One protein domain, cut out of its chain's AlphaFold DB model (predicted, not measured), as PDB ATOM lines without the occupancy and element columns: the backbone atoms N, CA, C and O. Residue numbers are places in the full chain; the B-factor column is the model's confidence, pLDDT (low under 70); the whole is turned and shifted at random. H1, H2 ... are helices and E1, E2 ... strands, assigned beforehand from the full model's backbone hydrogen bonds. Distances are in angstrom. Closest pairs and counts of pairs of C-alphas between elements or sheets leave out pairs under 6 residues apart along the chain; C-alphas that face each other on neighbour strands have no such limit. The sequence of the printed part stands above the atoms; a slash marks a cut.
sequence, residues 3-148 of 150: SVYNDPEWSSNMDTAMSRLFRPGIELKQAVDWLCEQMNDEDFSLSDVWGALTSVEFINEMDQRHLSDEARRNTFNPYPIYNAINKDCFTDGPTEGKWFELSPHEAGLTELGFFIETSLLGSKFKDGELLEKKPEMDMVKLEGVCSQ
ATOM      1  N   SER A   3     -18.966  12.538 -22.980       86.06
ATOM      2  CA  SER A   3     -18.831  13.798 -23.737       86.06
ATOM      3  C   SER A   3     -17.403  14.081 -24.221       86.06
ATOM      4  O   SER A   3     -17.191  14.584 -25.321       86.06
ATOM      5  N   VAL A   4     -16.382  13.695 -23.453       88.25
ATOM      6  CA  VAL A   4     -14.984  13.891 -23.863       88.25
ATOM      7  C   VAL A   4     -14.612  12.927 -24.997       88.25
ATOM      8  O   VAL A   4     -13.924  13.315 -25.939       88.25
ATOM      9  N   TYR A   5     -15.165  11.712 -24.979       88.25
ATOM     10  CA  TYR A   5     -15.019  10.733 -26.057       88.25
ATOM     11  C   TYR A   5     -15.833  11.088 -27.312       88.25
ATOM     12  O   TYR A   5     -15.796  10.339 -28.280       88.25
ATOM     13  N   ASN A   6     -16.535  12.228 -27.381       82.88
ATOM     14  CA  ASN A   6     -17.000  12.769 -28.668       82.88
ATOM     15  C   ASN A   6     -15.838  13.241 -29.555       82.88
ATOM     16  O   ASN A   6     -16.005  13.393 -30.763       82.88
ATOM     17  N   ASP A   7     -14.671  13.518 -28.973       87.31
ATOM     18  CA  ASP A   7     -13.463  13.890 -29.701       87.31
ATOM     19  C   ASP A   7     -12.509  12.682 -29.807       87.31
ATOM     20  O   ASP A   7     -11.996  12.215 -28.787       87.31
ATOM     21  N   PRO A   8     -12.239  12.167 -31.021       85.25
ATOM     22  CA  PRO A   8     -11.348  11.022 -31.218       85.25
ATOM     23  C   PRO A   8      -9.890  11.294 -30.816       85.25
ATOM     24  O   PRO A   8      -9.100  10.355 -30.754       85.25
ATOM     25  N   GLU A   9      -9.521  12.546 -30.542       87.94
ATOM     26  CA  GLU A   9      -8.165  12.945 -30.164       87.94
ATOM     27  C   GLU A   9      -8.148  13.816 -28.894       87.94
ATOM     28  O   GLU A   9      -7.191  14.561 -28.666       87.94
ATOM     29  N   TRP A  10      -9.175  13.723 -28.036       88.44
ATOM     30  CA  TRP A  10      -9.303  14.553 -26.829       88.44
ATOM     31  C   TRP A  10      -8.072  14.508 -25.920       88.44
ATOM     32  O   TRP A  10      -7.711  15.514 -25.305       88.44
ATOM     33  N   SER A  11      -7.405  13.352 -25.845       88.81
ATOM     34  CA  SER A  11      -6.220  13.154 -25.008       88.81
ATOM     35  C   SER A  11      -5.028  14.003 -25.467       88.81
ATOM     36  O   SER A  11      -4.158  14.337 -24.663       88.81
ATOM     37  N   SER A  12      -5.001  14.389 -26.747       88.62
ATOM     38  CA  SER A  12      -3.957  15.226 -27.343       88.62
ATOM     39  C   SER A  12      -4.198  16.726 -27.146       88.62
ATOM     40  O   SER A  12      -3.253  17.514 -27.202       88.62
ATOM     41  N   ASN A  13      -5.448  17.133 -26.886       86.81
ATOM     42  CA  ASN A  13      -5.861  18.530 -26.778       86.81
ATOM     43  C   ASN A  13      -6.827  18.736 -25.602       86.81
ATOM     44  O   ASN A  13      -8.040  18.908 -25.758       86.81
ATOM     45  N   MET A  14      -6.254  18.752 -24.397       86.19
ATOM     46  CA  MET A  14      -7.019  18.882 -23.156       86.19
ATOM     47  C   MET A  14      -7.782  20.208 -23.044       86.19
ATOM     48  O   MET A  14      -8.864  20.222 -22.465       86.19
ATOM     49  N   ASP A  15      -7.277  21.308 -23.609       88.94
ATOM     50  CA  ASP A  15      -7.976  22.602 -23.575       88.94
ATOM     51  C   ASP A  15      -9.305  22.549 -24.347       88.94
ATOM     52  O   ASP A  15     -10.323  23.095 -23.908       88.94
ATOM     53  N   THR A  16      -9.322  21.831 -25.474       86.88
ATOM     54  CA  THR A  16     -10.543  21.602 -26.259       86.88
ATOM     55  C   THR A  16     -11.503  20.678 -25.515       86.88
ATOM     56  O   THR A  16     -12.695  20.981 -25.439       86.88
ATOM     57  N   ALA A  17     -10.997  19.606 -24.899       86.88
ATOM     58  CA  ALA A  17     -11.802  18.710 -24.064       86.88
ATOM     59  C   ALA A  17     -12.445  19.449 -22.873       86.88
ATOM     60  O   ALA A  17     -13.641  19.310 -22.623       86.88
ATOM     61  N   MET A  18     -11.680  20.302 -22.183       87.38
ATOM     62  CA  MET A  18     -12.172  21.135 -21.081       87.38
ATOM     63  C   MET A  18     -13.237  22.122 -21.553       87.38
ATOM     64  O   MET A  18     -14.281  22.256 -20.921       87.38
ATOM     65  N   SER A  19     -13.019  22.774 -22.694       86.44
ATOM     66  CA  SER A  19     -13.996  23.711 -23.258       86.44
ATOM     67  C   SER A  19     -15.334  23.038 -23.591       86.44
ATOM     68  O   SER A  19     -16.373  23.687 -23.502       86.44
ATOM     69  N   ARG A  20     -15.331  21.741 -23.938       82.38
ATOM     70  CA  ARG A  20     -16.561  20.959 -24.146       82.38
ATOM     71  C   ARG A  20     -17.295  20.671 -22.840       82.38
ATOM     72  O   ARG A  20     -18.500  20.884 -22.785       82.38
ATOM     73  N   LEU A  21     -16.571  20.271 -21.794       82.44
ATOM     74  CA  LEU A  21     -17.154  20.005 -20.470       82.44
ATOM     75  C   LEU A  21     -17.851  21.235 -19.872       82.44
ATOM     76  O   LEU A  21     -18.851  21.096 -19.176       82.44
ATOM     77  N   PHE A  22     -17.339  22.435 -20.156       82.44
ATOM     78  CA  PHE A  22     -17.900  23.701 -19.671       82.44
ATOM     79  C   PHE A  22     -18.734  24.449 -20.719       82.44
ATOM     80  O   PHE A  22     -18.940  25.661 -20.583       82.44
ATOM     81  N   ARG A  23     -19.204  23.778 -21.782       81.81
ATOM     82  CA  ARG A  23     -20.048  24.445 -22.782       81.81
ATOM     83  C   ARG A  23     -21.403  24.845 -22.164       81.81
ATOM     84  O   ARG A  23     -21.862  24.206 -21.219       81.81
ATOM     85  N   PRO A  24     -22.082  25.868 -22.712       81.38
ATOM     86  CA  PRO A  24     -23.445  26.205 -22.307       81.38
ATOM     87  C   PRO A  24     -24.405  25.031 -22.532       81.38
ATOM     88  O   PRO A  24     -24.321  24.375 -23.569       81.38
ATOM     89  N   GLY A  25     -25.334  24.818 -21.598       78.19
ATOM     90  CA  GLY A  25     -26.309  23.728 -21.659       78.19
ATOM     91  C   GLY A  25     -27.100  23.633 -22.965       78.19
ATOM     92  O   GLY A  25     -27.253  24.602 -23.714       78.19
ATOM     93  N   ILE A  26     -27.599  22.430 -23.229       85.75
ATOM     94  CA  ILE A  26     -28.461  22.125 -24.375       85.75
ATOM     95  C   ILE A  26     -29.900  22.593 -24.147       85.75
ATOM     96  O   ILE A  26     -30.350  22.803 -23.021       85.75
ATOM     97  N   GLU A  27     -30.652  22.739 -25.238       86.31
ATOM     98  CA  GLU A  27     -32.072  23.068 -25.154       86.31
ATOM     99  C   GLU A  27     -32.869  21.889 -24.584       86.31
ATOM    100  O   GLU A  27     -32.839  20.791 -25.140       86.31
ATOM    101  N   LEU A  28     -33.679  22.143 -23.550       88.81
ATOM    102  CA  LEU A  28     -34.571  21.144 -22.939       88.81
ATOM    103  C   LEU A  28     -35.488  20.456 -23.964       88.81
ATOM    104  O   LEU A  28     -35.868  19.301 -23.792       88.81
ATOM    105  N   LYS A  29     -35.813  21.151 -25.061       92.25
ATOM    106  CA  LYS A  29     -36.580  20.591 -26.175       92.25
ATOM    107  C   LYS A  29     -35.916  19.341 -26.766       92.25
ATOM    108  O   LYS A  29     -36.628  18.395 -27.063       92.25
ATOM    109  N   GLN A  30     -34.588  19.310 -26.892       92.31
ATOM    110  CA  GLN A  30     -33.868  18.152 -27.439       92.31
ATOM    111  C   GLN A  30     -34.005  16.926 -26.530       92.31
ATOM    112  O   GLN A  30     -34.224  15.822 -27.016       92.31
ATOM    113  N   ALA A  31     -33.944  17.130 -25.212       93.81
ATOM    114  CA  ALA A  31     -34.163  16.062 -24.241       93.81
ATOM    115  C   ALA A  31     -35.613  15.557 -24.252       93.81
ATOM    116  O   ALA A  31     -35.846  14.355 -24.174       93.81
ATOM    117  N   VAL A  32     -36.591  16.460 -24.393       94.88
ATOM    118  CA  VAL A  32     -38.010  16.084 -24.514       94.88
ATOM    119  C   VAL A  32     -38.268  15.308 -25.804       94.88
ATOM    120  O   VAL A  32     -38.927  14.275 -25.753       94.88
ATOM    121  N   ASP A  33     -37.736  15.775 -26.936       95.31
ATOM    122  CA  ASP A  33     -37.879  15.101 -28.230       95.31
ATOM    123  C   ASP A  33     -37.287  13.679 -28.160       95.31
ATOM    124  O   ASP A  33     -37.964  12.719 -28.525       95.31
ATOM    125  N   TRP A  34     -36.085  13.526 -27.585       95.81
ATOM    126  CA  TRP A  34     -35.461  12.216 -27.359       95.81
ATOM    127  C   TRP A  34     -36.304  11.315 -26.445       95.81
ATOM    128  O   TRP A  34     -36.539  10.155 -26.772       95.81
ATOM    129  N   LEU A  35     -36.839  11.836 -25.334       96.06
ATOM    130  CA  LEU A  35     -37.716  11.058 -24.451       96.06
ATOM    131  C   LEU A  35     -38.983  10.586 -25.169       96.06
ATOM    132  O   LEU A  35     -39.395   9.442 -24.988       96.06
ATOM    133  N   CYS A  36     -39.595  11.434 -25.998       95.25
ATOM    134  CA  CYS A  36     -40.759  11.052 -26.794       95.25
ATOM    135  C   CYS A  36     -40.453   9.916 -27.781       95.25
ATOM    136  O   CYS A  36     -41.327   9.084 -28.026       95.25
ATOM    137  N   GLU A  37     -39.239   9.859 -28.334       93.50
ATOM    138  CA  GLU A  37     -38.796   8.738 -29.168       93.50
ATOM    139  C   GLU A  37     -38.651   7.457 -28.334       93.50
ATOM    140  O   GLU A  37     -39.235   6.429 -28.695       93.50
ATOM    141  N   GLN A  38     -37.980   7.543 -27.178       92.94
ATOM    142  CA  GLN A  38     -37.743   6.413 -26.270       92.94
ATOM    143  C   GLN A  38     -39.021   5.828 -25.661       92.94
ATOM    144  O   GLN A  38     -39.064   4.642 -25.359       92.94
ATOM    145  N   MET A  39     -40.095   6.611 -25.518       92.50
ATOM    146  CA  MET A  39     -41.384   6.116 -25.009       92.50
ATOM    147  C   MET A  39     -42.019   5.007 -25.868       92.50
ATOM    148  O   MET A  39     -42.956   4.356 -25.410       92.50
ATOM    149  N   ASN A  40     -41.554   4.812 -27.106       90.25
ATOM    150  CA  ASN A  40     -42.005   3.714 -27.964       90.25
ATOM    151  C   ASN A  40     -41.213   2.414 -27.744       90.25
ATOM    152  O   ASN A  40     -41.595   1.384 -28.298       90.25
ATOM    153  N   ASP A  41     -40.118   2.459 -26.981       88.50
ATOM    154  CA  ASP A  41     -39.338   1.283 -26.603       88.50
ATOM    155  C   ASP A  41     -40.094   0.476 -25.535       88.50
ATOM    156  O   ASP A  41     -40.615   1.023 -24.560       88.50
ATOM    157  N   GLU A  42     -40.151  -0.842 -25.717       88.00
ATOM    158  CA  GLU A  42     -40.755  -1.767 -24.752       88.00
ATOM    159  C   GLU A  42     -40.015  -1.756 -23.405       88.00
ATOM    160  O   GLU A  42     -40.631  -2.014 -22.370       88.00
ATOM    161  N   ASP A  43     -38.718  -1.430 -23.419       87.75
ATOM    162  CA  ASP A  43     -37.843  -1.401 -22.245       87.75
ATOM    163  C   ASP A  43     -37.691   0.020 -21.656       87.75
ATOM    164  O   ASP A  43     -36.753   0.286 -20.901       87.75
ATOM    165  N   PHE A  44     -38.593   0.954 -21.996       92.88
ATOM    166  CA  PHE A  44     -38.588   2.310 -21.438       92.88
ATOM    167  C   PHE A  44     -38.758   2.303 -19.912       92.88
ATOM    168  O   PHE A  44     -39.638   1.645 -19.348       92.88
ATOM    169  N   SER A  45     -37.938   3.094 -19.228       92.88
ATOM    170  CA  SER A  45     -37.785   3.064 -17.780       92.88
ATOM    171  C   SER A  45     -37.447   4.442 -17.193       92.88
ATOM    172  O   SER A  45     -37.204   5.423 -17.895       92.88
ATOM    173  N   LEU A  46     -37.379   4.525 -15.858       94.00
ATOM    174  CA  LEU A  46     -36.869   5.724 -15.181       94.00
ATOM    175  C   LEU A  46     -35.381   5.981 -15.475       94.00
ATOM    176  O   LEU A  46     -34.929   7.108 -15.283       94.00
ATOM    177  N   SER A  47     -34.632   4.980 -15.952       93.25
ATOM    178  CA  SER A  47     -33.247   5.149 -16.412       93.25
ATOM    179  C   SER A  47     -33.165   6.045 -17.632       93.25
ATOM    180  O   SER A  47     -32.276   6.888 -17.687       93.25
ATOM    181  N   ASP A  48     -34.126   5.952 -18.549       95.06
ATOM    182  CA  ASP A  48     -34.187   6.813 -19.730       95.06
ATOM    183  C   ASP A  48     -34.458   8.270 -19.321       95.06
ATOM    184  O   ASP A  48     -33.758   9.191 -19.743       95.06
ATOM    185  N   VAL A  49     -35.411   8.487 -18.407       95.44
ATOM    186  CA  VAL A  49     -35.698   9.823 -17.850       95.44
ATOM    187  C   VAL A  49     -34.480  10.397 -17.121       95.44
ATOM    188  O   VAL A  49     -34.158  11.576 -17.283       95.44
ATOM    189  N   TRP A  50     -33.789   9.572 -16.331       94.88
ATOM    190  CA  TRP A  50     -32.587   9.980 -15.606       94.88
ATOM    191  C   TRP A  50     -31.408  10.283 -16.539       94.88
ATOM    192  O   TRP A  50     -30.703  11.269 -16.320       94.88
ATOM    193  N   GLY A  51     -31.225   9.495 -17.599       94.56
ATOM    194  CA  GLY A  51     -30.222   9.729 -18.638       94.56
ATOM    195  C   GLY A  51     -30.433  11.068 -19.338       94.56
ATOM    196  O   GLY A  51     -29.511  11.881 -19.397       94.56
ATOM    197  N   ALA A  52     -31.670  11.364 -19.752       94.94
ATOM    198  CA  ALA A  52     -32.021  12.647 -20.361       94.94
ATOM    199  C   ALA A  52     -31.776  13.837 -19.415       94.94
ATOM    200  O   ALA A  52     -31.214  14.853 -19.827       94.94
ATOM    201  N   LEU A  53     -32.150  13.716 -18.136       93.25
ATOM    202  CA  LEU A  53     -31.889  14.760 -17.139       93.25
ATOM    203  C   LEU A  53     -30.383  14.974 -16.930       93.25
ATOM    204  O   LEU A  53     -29.914  16.109 -16.915       93.25
ATOM    205  N   THR A  54     -29.624  13.884 -16.807       90.81
ATOM    206  CA  THR A  54     -28.170  13.923 -16.608       90.81
ATOM    207  C   THR A  54     -27.461  14.554 -17.807       90.81
ATOM    208  O   THR A  54     -26.561  15.383 -17.635       90.81
ATOM    209  N   SER A  55     -27.922  14.224 -19.014       91.75
ATOM    210  CA  SER A  55     -27.436  14.786 -20.274       91.75
ATOM    211  C   SER A  55     -27.616  16.306 -20.344       91.75
ATOM    212  O   SER A  55     -26.717  17.021 -20.788       91.75
ATOM    213  N   VAL A  56     -28.749  16.822 -19.854       91.06
ATOM    214  CA  VAL A  56     -29.035  18.266 -19.826       91.06
ATOM    215  C   VAL A  56     -28.252  18.985 -18.730       91.06
ATOM    216  O   VAL A  56     -27.617  19.996 -19.014       91.06
ATOM    217  N   GLU A  57     -28.298  18.484 -17.495       87.62
ATOM    218  CA  GLU A  57     -27.814  19.217 -16.315       87.62
ATOM    219  C   GLU A  57     -26.296  19.115 -16.112       87.62
ATOM    220  O   GLU A  57     -25.664  20.071 -15.660       87.62
ATOM    221  N   PHE A  58     -25.691  17.965 -16.427       85.81
ATOM    222  CA  PHE A  58     -24.285  17.701 -16.095       85.81
ATOM    223  C   PHE A  58     -23.382  17.579 -17.319       85.81
ATOM    224  O   PHE A  58     -22.219  17.978 -17.262       85.81
ATOM    225  N   ILE A  59     -23.895  17.017 -18.411       86.94
ATOM    226  CA  ILE A  59     -23.089  16.689 -19.596       86.94
ATOM    227  C   ILE A  59     -23.195  17.792 -20.652       86.94
ATOM    228  O   ILE A  59     -22.245  18.017 -21.400       86.94
ATOM    229  N   ASN A  60     -24.301  18.545 -20.650       88.25
ATOM    230  CA  ASN A  60     -24.593  19.618 -21.601       88.25
ATOM    231  C   ASN A  60     -24.559  19.133 -23.064       88.25
ATOM    232  O   ASN A  60     -24.148  19.872 -23.965       88.25
ATOM    233  N   GLU A  61     -24.968  17.884 -23.307       89.38
ATOM    234  CA  GLU A  61     -24.929  17.227 -24.616       89.38
ATOM    235  C   GLU A  61     -25.903  16.034 -24.652       89.38
ATOM    236  O   GLU A  61     -25.905  15.230 -23.727       89.38
ATOM    237  N   MET A  62     -26.712  15.907 -25.715       91.31
ATOM    238  CA  MET A  62     -27.497  14.690 -25.998       91.31
ATOM    239  C   MET A  62     -26.684  13.789 -26.929       91.31
ATOM    240  O   MET A  62     -26.828  13.859 -28.152       91.31
ATOM    241  N   ASP A  63     -25.782  12.988 -26.372       90.94
ATOM    242  CA  ASP A  63     -24.922  12.114 -27.169       90.94
ATOM    243  C   ASP A  63     -25.674  10.852 -27.621       90.94
ATOM    244  O   ASP A  63     -25.766   9.862 -26.903       90.94
ATOM    245  N   GLN A  64     -26.225  10.889 -28.833       93.00
ATOM    246  CA  GLN A  64     -26.958   9.758 -29.413       93.00
ATOM    247  C   GLN A  64     -26.054   8.733 -30.124       93.00
ATOM    248  O   GLN A  64     -26.543   7.885 -30.870       93.00
ATOM    249  N   ARG A  65     -24.726   8.821 -29.973       93.38
ATOM    250  CA  ARG A  65     -23.826   7.796 -30.521       93.38
ATOM    251  C   ARG A  65     -23.957   6.492 -29.754       93.38
ATOM    252  O   ARG A  65     -24.430   6.463 -28.620       93.38
ATOM    253  N   HIS A  66     -23.424   5.438 -30.350       95.12
ATOM    254  CA  HIS A  66     -23.306   4.143 -29.710       95.12
ATOM    255  C   HIS A  66     -21.926   3.965 -29.076       95.12
ATOM    256  O   HIS A  66     -20.920   4.467 -29.593       95.12
ATOM    257  N   LEU A  67     -21.846   3.203 -27.985       95.12
ATOM    258  CA  LEU A  67     -20.559   2.877 -27.366       95.12
ATOM    259  C   LEU A  67     -19.695   2.039 -28.323       95.12
ATOM    260  O   LEU A  67     -18.477   2.231 -28.385       95.12
ATOM    261  N   SER A  68     -20.321   1.176 -29.128       94.88
ATOM    262  CA  SER A  68     -19.620   0.363 -30.124       94.88
ATOM    263  C   SER A  68     -18.958   1.167 -31.251       94.88
ATOM    264  O   SER A  68     -17.979   0.706 -31.846       94.88
ATOM    265  N   ASP A  69     -19.401   2.404 -31.504       92.31
ATOM    266  CA  ASP A  69     -18.780   3.284 -32.502       92.31
ATOM    267  C   ASP A  69     -17.338   3.662 -32.116       92.31
ATOM    268  O   ASP A  69     -16.510   3.955 -32.984       92.31
ATOM    269  N   GLU A  70     -17.009   3.626 -30.821       89.19
ATOM    270  CA  GLU A  70     -15.673   3.933 -30.305       89.19
ATOM    271  C   GLU A  70     -14.660   2.812 -30.611       89.19
ATOM    272  O   GLU A  70     -13.465   3.080 -30.718       89.19
ATOM    273  N   ALA A  71     -15.114   1.577 -30.865       88.25
ATOM    274  CA  ALA A  71     -14.241   0.437 -31.174       88.25
ATOM    275  C   ALA A  71     -13.429   0.643 -32.463       88.25
ATOM    276  O   ALA A  71     -12.362   0.062 -32.655       88.25
ATOM    277  N   ARG A  72     -13.935   1.485 -33.371       82.44
ATOM    278  CA  ARG A  72     -13.308   1.781 -34.667       82.44
ATOM    279  C   ARG A  72     -12.394   3.004 -34.630       82.44
ATOM    280  O   ARG A  72     -11.820   3.350 -35.663       82.44
ATOM    281  N   ARG A  73     -12.305   3.698 -33.495       79.56
ATOM    282  CA  ARG A  73     -11.569   4.959 -33.385       79.56
ATOM    283  C   ARG A  73     -10.094   4.729 -33.065       79.56
ATOM    284  O   ARG A  73      -9.690   3.673 -32.589       79.56
ATOM    285  N   ASN A  74      -9.272   5.719 -33.409       68.88
ATOM    286  CA  ASN A  74      -7.821   5.637 -33.255       68.88
ATOM    287  C   ASN A  74      -7.416   5.485 -31.779       68.88
ATOM    288  O   ASN A  74      -8.022   6.066 -30.885       68.88
ATOM    289  N   THR A  75      -6.313   4.779 -31.531       71.81
ATOM    290  CA  THR A  75      -5.801   4.432 -30.191       71.81
ATOM    291  C   THR A  75      -5.123   5.592 -29.444       71.81
ATOM    292  O   THR A  75      -4.264   5.356 -28.596       71.81
ATOM    293  N   PHE A  76      -5.419   6.848 -29.788       81.56
ATOM    294  CA  PHE A  76      -4.835   8.010 -29.103       81.56
ATOM    295  C   PHE A  76      -5.485   8.255 -27.742       81.56
ATOM    296  O   PHE A  76      -4.830   8.735 -26.814       81.56
ATOM    297  N   ASN A  77      -6.762   7.908 -27.609       87.75
ATOM    298  CA  ASN A  77      -7.493   8.031 -26.361       87.75
ATOM    299  C   ASN A  77      -7.326   6.762 -25.503       87.75
ATOM    300  O   ASN A  77      -7.227   5.661 -26.052       87.75
ATOM    301  N   PRO A  78      -7.307   6.888 -24.162       90.62
ATOM    302  CA  PRO A  78      -7.435   5.742 -23.267       90.62
ATOM    303  C   PRO A  78      -8.684   4.914 -23.584       90.62
ATOM    304  O   PRO A  78      -9.663   5.437 -24.101       90.62
ATOM    305  N   TYR A  79      -8.664   3.624 -23.260       91.44
ATOM    306  CA  TYR A  79      -9.805   2.748 -23.508       91.44
ATOM    307  C   TYR A  79     -10.948   3.054 -22.521       91.44
ATOM    308  O   TYR A  79     -10.718   2.958 -21.309       91.44
ATOM    309  N   PRO A  80     -12.153   3.443 -22.983       92.12
ATOM    310  CA  PRO A  80     -13.252   3.748 -22.078       92.12
ATOM    311  C   PRO A  80     -13.875   2.459 -21.544       92.12
ATOM    312  O   PRO A  80     -14.246   1.572 -22.311       92.12
ATOM    313  N   ILE A  81     -14.016   2.386 -20.222       94.50
ATOM    314  CA  ILE A  81     -14.706   1.300 -19.523       94.50
ATOM    315  C   ILE A  81     -15.756   1.931 -18.614       94.50
ATOM    316  O   ILE A  81     -15.450   2.830 -17.827       94.50
ATOM    317  N   TYR A  82     -16.988   1.459 -18.737       94.44
ATOM    318  CA  TYR A  82     -18.119   1.805 -17.889       94.44
ATOM    319  C   TYR A  82     -18.521   0.576 -17.078       94.44
ATOM    320  O   TYR A  82     -18.215  -0.559 -17.449       94.44
ATOM    321  N   ASN A  83     -19.200   0.797 -15.959       92.88
ATOM    322  CA  ASN A  83     -19.694  -0.280 -15.123       92.88
ATOM    323  C   ASN A  83     -21.109   0.000 -14.625       92.88
ATOM    324  O   ASN A  83     -21.498   1.141 -14.380       92.88
ATOM    325  N   ALA A  84     -21.858  -1.079 -14.450       91.50
ATOM    326  CA  ALA A  84     -23.139  -1.098 -13.771       91.50
ATOM    327  C   ALA A  84     -23.162  -2.262 -12.774       91.50
ATOM    328  O   ALA A  84     -22.334  -3.177 -12.833       91.50
ATOM    329  N   ILE A  85     -24.098  -2.217 -11.830       87.56
ATOM    330  CA  ILE A  85     -24.295  -3.288 -10.854       87.56
ATOM    331  C   ILE A  85     -25.556  -4.054 -11.231       87.56
ATOM    332  O   ILE A  85     -26.605  -3.455 -11.465       87.56
ATOM    333  N   ASN A  86     -25.466  -5.382 -11.255       82.75
ATOM    334  CA  ASN A  86     -26.652  -6.214 -11.392       82.75
ATOM    335  C   ASN A  86     -27.476  -6.158 -10.096       82.75
ATOM    336  O   ASN A  86     -27.019  -6.584  -9.030       82.75
ATOM    337  N   LYS A  87     -28.702  -5.641 -10.199       74.25
ATOM    338  CA  LYS A  87     -29.631  -5.464  -9.078       74.25
ATOM    339  C   LYS A  87     -29.958  -6.771  -8.353       74.25
ATOM    340  O   LYS A  87     -30.104  -6.776  -7.132       74.25
ATOM    341  N   ASP A  88     -30.010  -7.893  -9.071       69.38
ATOM    342  CA  ASP A  88     -30.315  -9.200  -8.472       69.38
ATOM    343  C   ASP A  88     -29.220  -9.670  -7.490       69.38
ATOM    344  O   ASP A  88     -29.446 -10.559  -6.667       69.38
ATOM    345  N   CYS A  89     -28.048  -9.026  -7.509       63.25
ATOM    346  CA  CYS A  89     -26.931  -9.288  -6.606       63.25
ATOM    347  C   CYS A  89     -26.895  -8.352  -5.376       63.25
ATOM    348  O   CYS A  89     -25.933  -8.409  -4.606       63.25
ATOM    349  N   PHE A  90     -27.892  -7.476  -5.176       59.44
ATOM    350  CA  PHE A  90     -27.831  -6.416  -4.156       59.44
ATOM    351  C   PHE A  90     -28.264  -6.854  -2.749       59.44
ATOM    352  O   PHE A  90     -27.761  -6.312  -1.766       59.44
ATOM    353  N   THR A  91     -29.190  -7.809  -2.625       57.72
ATOM    354  CA  THR A  91     -29.860  -8.082  -1.340       57.72
ATOM    355  C   THR A  91     -29.362  -9.318  -0.599       57.72
ATOM    356  O   THR A  91     -29.289  -9.231   0.616       57.72
ATOM    357  N   ASP A  92     -28.972 -10.407  -1.273       57.69
ATOM    358  CA  ASP A  92     -28.376 -11.622  -0.658       57.69
ATOM    359  C   ASP A  92     -27.718 -12.555  -1.716       57.69
ATOM    360  O   ASP A  92     -27.578 -13.766  -1.523       57.69
ATOM    361  N   GLY A  93     -27.359 -12.010  -2.886       60.44
ATOM    362  CA  GLY A  93     -26.847 -12.789  -4.019       60.44
ATOM    363  C   GLY A  93     -25.375 -13.207  -3.870       60.44
ATOM    364  O   GLY A  93     -24.625 -12.594  -3.104       60.44
ATOM    365  N   PRO A  94     -24.921 -14.242  -4.606       63.41
ATOM    366  CA  PRO A  94     -23.496 -14.544  -4.715       63.41
ATOM    367  C   PRO A  94     -22.724 -13.308  -5.202       63.41
ATOM    368  O   PRO A  94     -23.242 -12.476  -5.943       63.41
ATOM    369  N   THR A  95     -21.465 -13.177  -4.779       67.44
ATOM    370  CA  THR A  95     -20.586 -12.083  -5.237       67.44
ATOM    371  C   THR A  95     -20.287 -12.182  -6.740       67.44
ATOM    372  O   THR A  95     -19.907 -11.190  -7.356       67.44
ATOM    373  N   GLU A  96     -20.478 -13.365  -7.327       72.38
ATOM    374  CA  GLU A  96     -20.374 -13.616  -8.763       72.38
ATOM    375  C   GLU A  96     -21.524 -12.952  -9.533       72.38
ATOM    376  O   GLU A  96     -22.692 -13.090  -9.171       72.38
ATOM    377  N   GLY A  97     -21.191 -12.250 -10.618       75.44
ATOM    378  CA  GLY A  97     -22.164 -11.586 -11.486       75.44
ATOM    379  C   GLY A  97     -22.655 -10.243 -10.950       75.44
ATOM    380  O   GLY A  97     -23.675  -9.737 -11.417       75.44
ATOM    381  N   LYS A  98     -21.947  -9.666  -9.971       85.31
ATOM    382  CA  LYS A  98     -22.285  -8.362  -9.399       85.31
ATOM    383  C   LYS A  98     -21.940  -7.220 -10.347       85.31
ATOM    384  O   LYS A  98     -22.729  -6.281 -10.463       85.31
ATOM    385  N   TRP A  99     -20.768  -7.272 -10.975       89.50
ATOM    386  CA  TRP A  99     -20.286  -6.204 -11.839       89.50
ATOM    387  C   TRP A  99     -20.588  -6.527 -13.297       89.50
ATOM    388  O   TRP A  99     -20.221  -7.583 -13.811       89.50
ATOM    389  N   PHE A 100     -21.257  -5.587 -13.956       92.81
ATOM    390  CA  PHE A 100     -21.475  -5.608 -15.390       92.81
ATOM    391  C   PHE A 100     -20.549  -4.577 -16.035       92.81
ATOM    392  O   PHE A 100     -20.683  -3.376 -15.789       92.81
ATOM    393  N   GLU A 101     -19.581  -5.046 -16.812       95.75
ATOM    394  CA  GLU A 101     -18.608  -4.218 -17.515       95.75
ATOM    395  C   GLU A 101     -19.115  -3.873 -18.916       95.75
ATOM    396  O   GLU A 101     -19.714  -4.699 -19.605       95.75
ATOM    397  N   LEU A 102     -18.869  -2.635 -19.330       96.25
ATOM    398  CA  LEU A 102     -19.276  -2.070 -20.609       96.25
ATOM    399  C   LEU A 102     -18.060  -1.423 -21.264       96.25
ATOM    400  O   LEU A 102     -17.478  -0.476 -20.730       96.25
ATOM    401  N   SER A 103     -17.701  -1.895 -22.448       95.56
ATOM    402  CA  SER A 103     -16.620  -1.334 -23.251       95.56
ATOM    403  C   SER A 103     -17.066  -1.163 -24.707       95.56
ATOM    404  O   SER A 103     -18.126  -1.660 -25.080       95.56
ATOM    405  N   PRO A 104     -16.294  -0.483 -25.570       95.38
ATOM    406  CA  PRO A 104     -16.634  -0.380 -26.989       95.38
ATOM    407  C   PRO A 104     -16.778  -1.719 -27.720       95.38
ATOM    408  O   PRO A 104     -17.540  -1.817 -28.675       95.38
ATOM    409  N   HIS A 105     -16.047  -2.753 -27.306       95.69
ATOM    410  CA  HIS A 105     -16.036  -4.033 -28.021       95.69
ATOM    411  C   HIS A 105     -17.025  -5.030 -27.428       95.69
ATOM    412  O   HIS A 105     -17.736  -5.713 -28.164       95.69
ATOM    413  N   GLU A 106     -17.067  -5.103 -26.102       96.75
ATOM    414  CA  GLU A 106     -17.853  -6.097 -25.387       96.75
ATOM    415  C   GLU A 106     -18.492  -5.546 -24.115       96.75
ATOM    416  O   GLU A 106     -17.994  -4.604 -23.487       96.75
ATOM    417  N   ALA A 107     -19.602  -6.178 -23.749       96.75
ATOM    418  CA  ALA A 107     -20.385  -5.904 -22.561       96.75
ATOM    419  C   ALA A 107     -20.736  -7.228 -21.872       96.75
ATOM    420  O   ALA A 107     -21.114  -8.192 -22.548       96.75
ATOM    421  N   GLY A 108     -20.612  -7.307 -20.549       94.81
ATOM    422  CA  GLY A 108     -20.776  -8.592 -19.876       94.81
ATOM    423  C   GLY A 108     -20.562  -8.616 -18.371       94.81
ATOM    424  O   GLY A 108     -20.263  -7.609 -17.738       94.81
ATOM    425  N   LEU A 109     -20.723  -9.810 -17.801       91.56
ATOM    426  CA  LEU A 109     -20.524 -10.095 -16.381       91.56
ATOM    427  C   LEU A 109     -19.114 -10.633 -16.158       91.56
ATOM    428  O   LEU A 109     -18.820 -11.790 -16.481       91.56
ATOM    429  N   THR A 110     -18.257  -9.801 -15.573       88.12
ATOM    430  CA  THR A 110     -16.820 -10.071 -15.470       88.12
ATOM    431  C   THR A 110     -16.523 -11.318 -14.644       88.12
ATOM    432  O   THR A 110     -15.713 -12.143 -15.063       88.12
ATOM    433  N   GLU A 111     -17.203 -11.529 -13.510       88.44
ATOM    434  CA  GLU A 111     -16.950 -12.708 -12.666       88.44
ATOM    435  C   GLU A 111     -17.415 -14.022 -13.301       88.44
ATOM    436  O   GLU A 111     -16.898 -15.081 -12.954       88.44
ATOM    437  N   LEU A 112     -18.380 -13.965 -14.223       88.00
ATOM    438  CA  LEU A 112     -18.895 -15.146 -14.917       88.00
ATOM    439  C   LEU A 112     -18.175 -15.408 -16.247       88.00
ATOM    440  O   LEU A 112     -18.333 -16.481 -16.826       88.00
ATOM    441  N   GLY A 113     -17.392 -14.444 -16.743       90.06
ATOM    442  CA  GLY A 113     -16.752 -14.528 -18.056       90.06
ATOM    443  C   GLY A 113     -17.751 -14.522 -19.217       90.06
ATOM    444  O   GLY A 113     -17.440 -15.030 -20.293       90.06
ATOM    445  N   PHE A 114     -18.961 -13.999 -19.004       91.69
ATOM    446  CA  PHE A 114     -20.019 -13.965 -20.014       91.69
ATOM    447  C   PHE A 114     -20.072 -12.595 -20.668       91.69
ATOM    448  O   PHE A 114     -20.488 -11.630 -20.031       91.69
ATOM    449  N   PHE A 115     -19.692 -12.540 -21.942       95.12
ATOM    450  CA  PHE A 115     -19.623 -11.315 -22.729       95.12
ATOM    451  C   PHE A 115     -20.345 -11.472 -24.064       95.12
ATOM    452  O   PHE A 115     -20.377 -12.554 -24.654       95.12
ATOM    453  N   ILE A 116     -20.907 -10.366 -24.532       96.62
ATOM    454  CA  ILE A 116     -21.472 -10.196 -25.869       96.62
ATOM    455  C   ILE A 116     -20.845  -8.966 -26.522       96.62
ATOM    456  O   ILE A 116     -20.323  -8.094 -25.829       96.62
ATOM    457  N   GLU A 117     -20.933  -8.862 -27.850       96.94
ATOM    458  CA  GLU A 117     -20.603  -7.607 -28.530       96.94
ATOM    459  C   GLU A 117     -21.495  -6.477 -27.998       96.94
ATOM    460  O   GLU A 117     -22.714  -6.642 -27.902       96.94
ATOM    461  N   THR A 118     -20.914  -5.311 -27.709       96.94
ATOM    462  CA  THR A 118     -21.652  -4.162 -27.148       96.94
ATOM    463  C   THR A 118     -22.827  -3.740 -28.026       96.94
ATOM    464  O   THR A 118     -23.895  -3.421 -27.515       96.94
ATOM    465  N   SER A 119     -22.689  -3.870 -29.351       96.69
ATOM    466  CA  SER A 119     -23.765  -3.583 -30.313       96.69
ATOM    467  C   SER A 119     -24.979  -4.514 -30.244       96.69
ATOM    468  O   SER A 119     -25.997  -4.268 -30.894       96.69
ATOM    469  N   LEU A 120     -24.875  -5.607 -29.487       96.94
ATOM    470  CA  LEU A 120     -25.960  -6.548 -29.237       96.94
ATOM    471  C   LEU A 120     -26.570  -6.376 -27.841       96.94
ATOM    472  O   LEU A 120     -27.533  -7.072 -27.518       96.94
ATOM    473  N   LEU A 121     -26.053  -5.470 -27.013       94.88
ATOM    474  CA  LEU A 121     -26.612  -5.207 -25.693       94.88
ATOM    475  C   LEU A 121     -28.067  -4.719 -25.806       94.88
ATOM    476  O   LEU A 121     -28.369  -3.822 -26.586       94.88
ATOM    477  N   GLY A 122     -28.970  -5.344 -25.044       92.06
ATOM    478  CA  GLY A 122     -30.424  -5.135 -25.138       92.06
ATOM    479  C   GLY A 122     -31.142  -6.099 -26.095       92.06
ATOM    480  O   GLY A 122     -32.365  -6.219 -26.056       92.06
ATOM    481  N   SER A 123     -30.407  -6.848 -26.921       95.69
ATOM    482  CA  SER A 123     -30.977  -7.907 -27.765       95.69
ATOM    483  C   SER A 123     -31.423  -9.124 -26.943       95.69
ATOM    484  O   SER A 123     -30.962  -9.345 -25.823       95.69
ATOM    485  N   LYS A 124     -32.309  -9.957 -27.503       94.88
ATOM    486  CA  LYS A 124     -32.782 -11.182 -26.839       94.88
ATOM    487  C   LYS A 124     -31.931 -12.377 -27.251       94.88
ATOM    488  O   LYS A 124     -31.772 -12.655 -28.441       94.88
ATOM    489  N   PHE A 125     -31.462 -13.124 -26.259       95.06
ATOM    490  CA  PHE A 125     -30.653 -14.327 -26.434       95.06
ATOM    491  C   PHE A 125     -31.324 -15.539 -25.793       95.06
ATOM    492  O   PHE A 125     -32.099 -15.411 -24.843       95.06
ATOM    493  N   LYS A 126     -31.001 -16.730 -26.294       95.31
ATOM    494  CA  LYS A 126     -31.375 -18.001 -25.675       95.31
ATOM    495  C   LYS A 126     -30.279 -19.024 -25.908       95.31
ATOM    496  O   LYS A 126     -29.869 -19.230 -27.042       95.31
ATOM    497  N   ASP A 127     -29.823 -19.659 -24.832       93.06
ATOM    498  CA  ASP A 127     -28.782 -20.693 -24.875       93.06
ATOM    499  C   ASP A 127     -27.487 -20.232 -25.588       93.06
ATOM    500  O   ASP A 127     -26.812 -21.017 -26.243       93.06
ATOM    501  N   GLY A 128     -27.152 -18.939 -25.470       91.31
ATOM    502  CA  GLY A 128     -25.987 -18.317 -26.121       91.31
ATOM    503  C   GLY A 128     -26.211 -17.874 -27.572       91.31
ATOM    504  O   GLY A 128     -25.352 -17.210 -28.142       91.31
ATOM    505  N   GLU A 129     -27.368 -18.180 -28.159       95.06
ATOM    506  CA  GLU A 129     -27.720 -17.821 -29.533       95.06
ATOM    507  C   GLU A 129     -28.578 -16.545 -29.569       95.06
ATOM    508  O   GLU A 129     -29.484 -16.354 -28.748       95.06
ATOM    509  N   LEU A 130     -28.309 -15.669 -30.541       96.88
ATOM    510  CA  LEU A 130     -29.075 -14.441 -30.765       96.88
ATOM    511  C   LEU A 130     -30.446 -14.780 -31.365       96.88
ATOM    512  O   LEU A 130     -30.533 -15.289 -32.482       96.88
ATOM    513  N   LEU A 131     -31.524 -14.461 -30.645       96.88
ATOM    514  CA  LEU A 131     -32.895 -14.677 -31.114       96.88
ATOM    515  C   LEU A 131     -33.474 -13.454 -31.821       96.88
ATOM    516  O   LEU A 131     -34.109 -13.581 -32.866       96.88
ATOM    517  N   GLU A 132     -33.290 -12.278 -31.232       96.00
ATOM    518  CA  GLU A 132     -33.847 -11.026 -31.734       96.00
ATOM    519  C   GLU A 132     -32.836  -9.912 -31.509       96.00
ATOM    520  O   GLU A 132     -32.518  -9.586 -30.365       96.00
ATOM    521  N   LYS A 133     -32.342  -9.324 -32.601       95.88
ATOM    522  CA  LYS A 133     -31.470  -8.153 -32.535       95.88
ATOM    523  C   LYS A 133     -32.310  -6.903 -32.275       95.88
ATOM    524  O   LYS A 133     -33.130  -6.543 -33.120       95.88
ATOM    525  N   LYS A 134     -32.064  -6.235 -31.149       94.69
ATOM    526  CA  LYS A 134     -32.592  -4.898 -30.855       94.69
ATOM    527  C   LYS A 134     -31.585  -3.811 -31.273       94.69
ATOM    528  O   LYS A 134     -30.409  -4.128 -31.476       94.69
ATOM    529  N   PRO A 135     -32.027  -2.554 -31.458       94.00
ATOM    530  CA  PRO A 135     -31.117  -1.418 -31.589       94.00
ATOM    531  C   PRO A 135     -30.188  -1.306 -30.372       94.00
ATOM    532  O   PRO A 135     -30.613  -1.587 -29.253       94.00
ATOM    533  N   GLU A 136     -28.933  -0.910 -30.596       95.19
ATOM    534  CA  GLU A 136     -27.994  -0.625 -29.504       95.19
ATOM    535  C   GLU A 136     -28.461   0.617 -28.735       95.19
ATOM    536  O   GLU A 136     -28.998   1.557 -29.321       95.19
ATOM    537  N   MET A 137     -28.254   0.618 -27.418       94.19
ATOM    538  CA  MET A 137     -28.482   1.808 -26.603       94.19
ATOM    539  C   MET A 137     -27.515   2.929 -26.986       94.19
ATOM    540  O   MET A 137     -26.319   2.704 -27.179       94.19
ATOM    541  N   ASP A 138     -28.030   4.151 -27.058       95.31
ATOM    542  CA  ASP A 138     -27.178   5.321 -27.199       95.31
ATOM    543  C   ASP A 138     -26.491   5.695 -25.873       95.31
ATOM    544  O   ASP A 138     -26.789   5.145 -24.803       95.31
ATOM    545  N   MET A 139     -25.542   6.633 -25.935       94.88
ATOM    546  CA  MET A 139     -24.808   7.077 -24.751       94.88
ATOM    547  C   MET A 139     -25.722   7.727 -23.706       94.88
ATOM    548  O   MET A 139     -25.464   7.533 -22.523       94.88
ATOM    549  N   VAL A 140     -26.804   8.414 -24.096       95.19
ATOM    550  CA  VAL A 140     -27.777   9.001 -23.149       95.19
ATOM    551  C   VAL A 140     -28.430   7.909 -22.294       95.19
ATOM    552  O   VAL A 140     -28.482   8.015 -21.065       95.19
ATOM    553  N   LYS A 141     -28.896   6.825 -22.922       95.12
ATOM    554  CA  LYS A 141     -29.494   5.676 -22.226       95.12
ATOM    555  C   LYS A 141     -28.455   4.922 -21.394       95.12
ATOM    556  O   LYS A 141     -28.722   4.600 -20.235       95.12
ATOM    557  N   LEU A 142     -27.254   4.700 -21.935       94.56
ATOM    558  CA  LEU A 142     -26.154   4.033 -21.226       94.56
ATOM    559  C   LEU A 142     -25.710   4.809 -19.979       94.56
ATOM    560  O   LEU A 142     -25.500   4.222 -18.918       94.56
ATOM    561  N   GLU A 143     -25.601   6.131 -20.075       93.06
ATOM    562  CA  GLU A 143     -25.336   7.008 -18.936       93.06
ATOM    563  C   GLU A 143     -26.453   6.943 -17.909       93.06
ATOM    564  O   GLU A 143     -26.165   6.877 -16.715       93.06
ATOM    565  N   GLY A 144     -27.712   6.924 -18.356       93.81
ATOM    566  CA  GLY A 144     -28.869   6.722 -17.493       93.81
ATOM    567  C   GLY A 144     -28.724   5.462 -16.644       93.81
ATOM    568  O   GLY A 144     -28.874   5.533 -15.430       93.81
ATOM    569  N   VAL A 145     -28.337   4.340 -17.250       92.69
ATOM    570  CA  VAL A 145     -28.096   3.070 -16.539       92.69
ATOM    571  C   VAL A 145     -26.886   3.151 -15.600       92.69
ATOM    572  O   VAL A 145     -26.968   2.718 -14.454       92.69
ATOM    573  N   CYS A 146     -25.761   3.716 -16.046       92.31
ATOM    574  CA  CYS A 146     -24.514   3.725 -15.265       92.31
ATOM    575  C   CYS A 146     -24.487   4.775 -14.139       92.31
ATOM    576  O   CYS A 146     -23.694   4.664 -13.208       92.31
ATOM    577  N   SER A 147     -25.300   5.829 -14.236       88.62
ATOM    578  CA  SER A 147     -25.333   6.940 -13.271       88.62
ATOM    579  C   SER A 147     -26.465   6.834 -12.254       88.62
ATOM    580  O   SER A 147     -26.606   7.706 -11.392       88.62
ATOM    581  N   GLN A 148     -27.281   5.787 -12.348       82.50
ATOM    582  CA  GLN A 148     -28.309   5.513 -11.365       82.50
ATOM    583  C   GLN A 148     -27.700   5.124 -10.023       82.50
ATOM    584  O   GLN A 148     -26.817   4.273  -9.934       82.50
TER     585      GLN A 148
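This is residues 3 to 148 of the 150 residues of the protein "Cytosolic phospholipase A2 gamma" of Larimichthys crocea (UniProt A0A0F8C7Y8). The short helix H5 sits in the middle, packed between H3, which makes a hairpin with H2, and E1, the edge strand of a four-stranded sheet. H1 lies toward one end of the longest axis, the small hairpin of E5 and E6 lies at the other, and H4 grazes the sheet. The printed part has 146 residues, with five named helices and six named strands in the order H1 H2 H3 H4 E1 E2 E3 E4 E5 E6 H5; the class is mixed, though under half of the residues are in named elements. The larger sheet runs E1, E2, E3, E4, and both sheets are antiparallel. The whole is compact, with a radius of gyration of the C-alphas of 16.3 A and spans of 45 by 36 by 31 A.

H1, residues 14 to 21, is close to but not clearly touching H3, residues 46 to 59; the closest C-alphas, of Leu 21 and Ile 59, are 6.9 A apart. H2, residues 28 to 38, and H3 touch as a helical hairpin at a shallow tilt of 27 degrees, opposite ways, closest at the C-alphas of Ala 31 and Ala 52, 5.6 A. H4, residues 67 to 72, only grazes the larger sheet with residues 67 to 71. E1, residues 82 to 85, E2, residues 99 to 102, E3, residues 106 to 109, and E4, residues 114 to 117, form a meander, each strand the antiparallel neighbour of the one before. N 82 and O 102 are 2.8 A apart, N 101 and O 108 2.8 A, and N 107 and O 116 2.9 A, within hydrogen-bond range. E5, residues 124 to 126, and E6, residues 129 to 132, form an antiparallel hairpin, with N 126 and O 129 at 2.9 A; both are apart from E4. H5, residues 139 to 146, touches H3 at a steep tilt of 69 degrees, only just short of about perpendicular; the C-alphas of Gly 51 and Gly 144 are 3.5 A apart. H5 is over E1, closest at the C-alphas of Ala 84 and Cys 146, 5.2 A. Every O i to N i+4 pair is within hydrogen-bond range in H1, H2 and H5; H3 has 9 of 10, and H4 has 0 of 2 but 2 of 3 O i to N i+3 pairs.

H1 begins at C-alpha 14, (-7.019, 18.882, -23.156), and is 10.5 A long. H2 measures 15.4 A and H3 18.2 A. E1 begins at C-alpha 82, (-18.119, 1.805, -17.889). H5 ends at C-alpha 146, (-24.514, 3.725, -15.265).

The two C-alphas farthest apart, of Asp 15 and Asp 127, are 48.1 A apart. The printed part has no cut, and the link from E1 to E2, 13 residues, is long. The mean pLDDT of the printed part is 89.0; residue 74 and residues 88 to 95 are under 70.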